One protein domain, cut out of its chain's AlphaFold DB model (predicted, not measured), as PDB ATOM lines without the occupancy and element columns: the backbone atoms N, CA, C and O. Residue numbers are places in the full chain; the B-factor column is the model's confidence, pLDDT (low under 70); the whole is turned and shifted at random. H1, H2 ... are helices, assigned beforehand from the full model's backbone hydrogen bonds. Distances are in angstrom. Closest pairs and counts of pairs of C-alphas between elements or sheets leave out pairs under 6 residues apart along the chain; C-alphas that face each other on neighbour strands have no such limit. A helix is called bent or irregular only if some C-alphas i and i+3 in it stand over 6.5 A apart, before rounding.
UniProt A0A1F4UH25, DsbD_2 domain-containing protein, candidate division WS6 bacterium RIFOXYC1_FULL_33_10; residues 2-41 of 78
ATOM      1  N   GLN A   2     -16.009  43.890  23.352       86.38
ATOM      2  CA  GLN A   2     -16.670  43.650  22.053       86.38
ATOM      3  C   GLN A   2     -15.984  44.346  20.876       86.38
ATOM      4  O   GLN A   2     -15.697  43.710  19.868       86.38
ATOM      5  N   ILE A   3     -15.636  45.626  21.021       87.69
ATOM      6  CA  ILE A   3     -14.885  46.339  19.980       87.69
ATOM      7  C   ILE A   3     -13.498  45.702  19.810       87.69
ATOM      8  O   ILE A   3     -13.089  45.407  18.696       87.69
ATOM      9  N   GLN A   4     -12.807  45.384  20.909       88.00
ATOM     10  CA  GLN A   4     -11.488  44.740  20.878       88.00
ATOM     11  C   GLN A   4     -11.504  43.363  20.197       88.00
ATOM     12  O   GLN A   4     -10.586  43.067  19.443       88.00
ATOM     13  N   SER A   5     -12.536  42.535  20.408       90.81
ATOM     14  CA  SER A   5     -12.639  41.230  19.740       90.81
ATOM     15  C   SER A   5     -12.908  41.350  18.242       90.81
ATOM     16  O   SER A   5     -12.487  40.483  17.490       90.81
ATOM     17  N   ILE A   6     -13.599  42.409  17.808       90.62
ATOM     18  CA  ILE A   6     -13.810  42.699  16.381       90.62
ATOM     19  C   ILE A   6     -12.507  43.217  15.758       90.62
ATOM     20  O   ILE A   6     -12.124  42.787  14.674       90.62
ATOM     21  N   LEU A   7     -11.794  44.097  16.467       92.50
ATOM     22  CA  LEU A   7     -10.516  44.660  16.022       92.50
ATOM     23  C   LEU A   7      -9.361  43.646  16.020       92.50
ATOM     24  O   LEU A   7      -8.350  43.903  15.375       92.50
ATOM     25  N   ALA A   8      -9.498  42.507  16.709       89.44
ATOM     26  CA  ALA A   8      -8.483  41.455  16.737       89.44
ATOM     27  C   ALA A   8      -8.188  40.856  15.347       89.44
ATOM     28  O   ALA A   8      -7.118  40.289  15.154       89.44
ATOM     29  N   GLY A   9      -9.108  40.969  14.379       86.00
ATOM     30  CA  GLY A   9      -8.898  40.546  12.986       86.00
ATOM     31  C   GLY A   9      -8.852  39.029  12.747       86.00
ATOM     32  O   GLY A   9      -8.984  38.598  11.607       86.00
ATOM     33  N   ASP A  10      -8.725  38.226  13.806       91.25
ATOM     34  CA  ASP A  10      -8.732  36.764  13.779       91.25
ATOM     35  C   ASP A  10      -9.873  36.186  14.632       91.25
ATOM     36  O   ASP A  10     -10.119  36.613  15.768       91.25
ATOM     37  N   PHE A  11     -10.570  35.181  14.087       91.38
ATOM     38  CA  PHE A  11     -11.715  34.547  14.744       91.38
ATOM     39  C   PHE A  11     -11.324  33.890  16.069       91.38
ATOM     40  O   PHE A  11     -12.035  34.045  17.065       91.38
ATOM     41  N   LEU A  12     -10.203  33.164  16.096       94.88
ATOM     42  CA  LEU A  12      -9.789  32.410  17.273       94.88
ATOM     43  C   LEU A  12      -9.377  33.361  18.398       94.88
ATOM     44  O   LEU A  12      -9.784  33.176  19.545       94.88
ATOM     45  N   GLN A  13      -8.644  34.425  18.073       93.50
ATOM     46  CA  GLN A  13      -8.263  35.450  19.040       93.50
ATOM     47  C   GLN A  13      -9.480  36.205  19.601       93.50
ATOM     48  O   GLN A  13      -9.581  36.408  20.819       93.50
ATOM     49  N   GLY A  14     -10.438  36.575  18.746       94.00
ATOM     50  CA  GLY A  14     -11.697  37.190  19.172       94.00
ATOM     51  C   GLY A  14     -12.522  36.267  20.078       94.00
ATOM     52  O   GLY A  14     -12.988  36.696  21.140       94.00
ATOM     53  N   ALA A  15     -12.638  34.986  19.712       94.12
ATOM     54  CA  ALA A  15     -13.348  33.972  20.489       94.12
ATOM     55  C   ALA A  15     -12.699  33.733  21.862       94.12
ATOM     56  O   ALA A  15     -13.400  33.715  22.873       94.12
ATOM     57  N   LEU A  16     -11.369  33.618  21.925       95.12
ATOM     58  CA  LEU A  16     -10.635  33.460  23.185       95.12
ATOM     59  C   LEU A  16     -10.775  34.693  24.090       95.12
ATOM     60  O   LEU A  16     -10.943  34.546  25.300       95.12
ATOM     61  N   THR A  17     -10.784  35.899  23.515       94.75
ATOM     62  CA  THR A  17     -11.021  37.145  24.268       94.75
ATOM     63  C   THR A  17     -12.411  37.144  24.909       94.75
ATOM     64  O   THR A  17     -12.558  37.467  26.091       94.75
ATOM     65  N   MET A  18     -13.436  36.733  24.156       95.50
ATOM     66  CA  MET A  18     -14.803  36.619  24.667       95.50
ATOM     67  C   MET A  18     -14.968  35.496  25.688       95.50
ATOM     68  O   MET A  18     -15.678  35.675  26.676       95.50
ATOM     69  N   LEU A  19     -14.280  34.369  25.499       95.19
ATOM     70  CA  LEU A  19     -14.269  33.263  26.452       95.19
ATOM     71  C   LEU A  19     -13.665  33.697  27.790       95.19
ATOM     72  O   LEU A  19     -14.272  33.477  28.834       95.19
ATOM     73  N   MET A  20     -12.511  34.366  27.769       95.69
ATOM     74  CA  MET A  20     -11.882  34.879  28.988       95.69
ATOM     75  C   MET A  20     -12.753  35.926  29.685       95.69
ATOM     76  O   MET A  20     -12.863  35.917  30.910       95.69
ATOM     77  N   PHE A  21     -13.435  36.788  28.926       95.12
ATOM     78  CA  PHE A  21     -14.418  37.719  29.484       95.12
ATOM     79  C   PHE A  21     -15.595  36.987  30.154       95.12
ATOM     80  O   PHE A  21     -15.963  37.303  31.289       95.12
ATOM     81  N   ALA A  22     -16.165  35.981  29.488       94.75
ATOM     82  CA  ALA A  22     -17.248  35.178  30.045       94.75
ATOM     83  C   ALA A  22     -16.805  34.467  31.334       94.75
ATOM     84  O   ALA A  22     -17.488  34.565  32.351       94.75
ATOM     85  N   LEU A  23     -15.628  33.836  31.333       96.50
ATOM     86  CA  LEU A  23     -15.051  33.196  32.518       96.50
ATOM     87  C   LEU A  23     -14.778  34.194  33.651       96.50
ATOM     88  O   LEU A  23     -15.045  33.881  34.808       96.50
ATOM     89  N   GLY A  24     -14.300  35.399  33.340       95.06
ATOM     90  CA  GLY A  24     -14.058  36.445  34.336       95.06
ATOM     91  C   GLY A  24     -15.339  36.980  34.985       95.06
ATOM     92  O   GLY A  24     -15.340  37.315  36.168       95.06
ATOM     93  N   THR A  25     -16.448  37.030  34.243       95.56
ATOM     94  CA  THR A  25     -17.754  37.483  34.766       95.56
ATOM     95  C   THR A  25     -18.570  36.366  35.421       95.56
ATOM     96  O   THR A  25     -19.463  36.645  36.228       95.56
ATOM     97  N   LEU A  26     -18.240  35.104  35.139       95.81
ATOM     98  CA  LEU A  26     -18.950  33.919  35.619       95.81
ATOM     99  C   LEU A  26     -19.136  33.873  37.150       95.81
ATOM    100  O   LEU A  26     -20.269  33.632  37.568       95.81
ATOM    101  N   PRO A  27     -18.132  34.162  38.010       94.31
ATOM    102  CA  PRO A  27     -18.324  34.134  39.464       94.31
ATOM    103  C   PRO A  27     -19.411  35.103  39.943       94.31
ATOM    104  O   PRO A  27     -20.246  34.751  40.777       94.31
ATOM    105  N   VAL A  28     -19.436  36.313  39.377       94.38
ATOM    106  CA  VAL A  28     -20.406  37.354  39.738       94.38
ATOM    107  C   VAL A  28     -21.798  36.985  39.235       94.38
ATOM    108  O   VAL A  28     -22.768  37.063  39.990       94.38
ATOM    109  N   LEU A  29     -21.910  36.522  37.988       93.94
ATOM    110  CA  LEU A  29     -23.188  36.093  37.415       93.94
ATOM    111  C   LEU A  29     -23.787  34.907  38.180       93.94
ATOM    112  O   LEU A  29     -24.997  34.874  38.421       93.94
ATOM    113  N   ILE A  30     -22.948  33.966  38.618       94.19
ATOM    114  CA  ILE A  30     -23.350  32.842  39.469       94.19
ATOM    115  C   ILE A  30     -23.853  33.339  40.825       94.19
ATOM    116  O   ILE A  30     -24.936  32.936  41.258       94.19
ATOM    117  N   ALA A  31     -23.110  34.234  41.481       92.62
ATOM    118  CA  ALA A  31     -23.502  34.795  42.769       92.62
ATOM    119  C   ALA A  31     -24.867  35.496  42.691       92.62
ATOM    120  O   ALA A  31     -25.737  35.248  43.529       92.62
ATOM    121  N   ILE A  32     -25.097  36.306  41.654       90.31
ATOM    122  CA  ILE A  32     -26.379  36.992  41.430       90.31
ATOM    123  C   ILE A  32     -27.501  35.981  41.137       90.31
ATOM    124  O   ILE A  32     -28.585  36.071  41.720       90.31
ATOM    125  N   SER A  33     -27.236  34.978  40.294       89.31
ATOM    126  CA  SER A  33     -28.220  33.951  39.919       89.31
ATOM    127  C   SER A  33     -28.681  33.115  41.116       89.31
ATOM    128  O   SER A  33     -29.882  32.898  41.307       89.31
ATOM    129  N   PHE A  34     -27.750  32.677  41.968       90.56
ATOM    130  CA  PHE A  34     -28.096  31.941  43.185       90.56
ATOM    131  C   PHE A  34     -28.727  32.830  44.252       90.56
ATOM    132  O   PHE A  34     -29.667  32.384  44.913       90.56
ATOM    133  N   SER A  35     -28.290  34.086  44.377       86.88
ATOM    134  CA  SER A  35     -28.913  35.052  45.289       86.88
ATOM    135  C   SER A  35     -30.405  35.189  44.994       86.88
ATOM    136  O   SER A  35     -31.221  35.027  45.900       86.88
ATOM    137  N   SER A  36     -30.786  35.359  43.725       83.38
ATOM    138  CA  SER A  36     -32.199  35.435  43.326       83.38
ATOM    139  C   SER A  36     -33.015  34.226  43.813       83.38
ATOM    140  O   SER A  36     -34.081  34.375  44.416       83.38
ATOM    141  N   LYS A  37     -32.473  33.012  43.666       83.31
ATOM    142  CA  LYS A  37     -33.135  31.774  44.108       83.31
ATOM    143  C   LYS A  37     -33.248  31.655  45.634       83.31
ATOM    144  O   LYS A  37     -34.265  31.162  46.124       83.31
ATOM    145  N   ILE A  38     -32.230  32.093  46.372       82.25
ATOM    146  CA  ILE A  38     -32.191  32.048  47.843       82.25
ATOM    147  C   ILE A  38     -33.167  33.074  48.436       82.25
ATOM    148  O   ILE A  38     -34.003  32.724  49.273       82.25
ATOM    149  N   PHE A  39     -33.123  34.322  47.963       83.69
ATOM    150  CA  PHE A  39     -33.943  35.409  48.508       83.69
ATOM    151  C   PHE A  39     -35.431  35.273  48.175       83.69
ATOM    152  O   PHE A  39     -36.268  35.719  48.954       83.69
ATOM    153  N   THR A  40     -35.788  34.568  47.097       77.38
ATOM    154  CA  THR A  40     -37.196  34.309  46.745       77.38
ATOM    155  C   THR A  40     -37.943  33.469  47.795       77.38
ATOM    156  O   THR A  40     -39.170  33.539  47.866       77.38
ATOM    157  N   LYS A  41     -37.235  32.691  48.626       76.81
ATOM    158  CA  LYS A  41     -37.820  31.867  49.706       76.81
ATOM    159  C   LYS A  41     -37.628  32.463  51.108       76.81
ATOM    160  O   LYS A  41     -37.992  31.830  52.092       76.81
TER     161      LYS A  41
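Overview. This is residues 2 to 41 of the 78 residues of the protein "DsbD_2 domain-containing protein" of candidate division WS6 bacterium RIFOXYC1_FULL_33_10 (UniProt A0A1F4UH25). One long bent helix, H2, makes the length of a rod, and the short helix H1 folds back beside its first arm, H2a, as a lopsided helical hairpin. The second arm, H2b, sticks out alone. The printed part has 40 residues, with two named helices, H1 then H2, and no named strand: all helix. It is extended, with a radius of gyration of the C-alphas of 14.8 A and spans of 47 by 14 by 11 A.

Arrangement. H1, residues 2 to 7, and H2a, residues 11 to 24, form a hairpin over a tight link of 3 residues. They run opposite ways at a shallow tilt of 24 degrees. H2a touches H1 with residues 13 to 18 alone; the closest C-alphas, of Ser 5 and Gly 14, are 4.2 A apart. By its hydrogen bonds H2, residues 11 to 39, was assigned as one helix, but it is bent: C-alphas 24 and 27 are 7.1 A apart. H2b, residues 27 to 39, stands at a steep tilt of 43 degrees to H2a. H1 and H2b are apart. In H1 and H2a every O i to N i+4 pair is within hydrogen-bond range, in H2b 8 of 9.

Along the chain. H1 begins at C-alpha 2 (-16.670, 43.650, 22.053) and measures 8.7 A. H2a measures 19.8 A from C-alpha 11 (-11.715, 34.547, 14.744). H2b measures 18.1 A and ends at C-alpha 39 (-33.943, 35.409, 48.508).

Size, cuts and confidence. The two C-alphas farthest apart, of Gly 9 and Lys 41, are 47.5 A apart. Residues 22 to 41, of which 22 to 39 belong to H2, stand free. The printed part has no cut, and no printed residue has a pLDDT under 70.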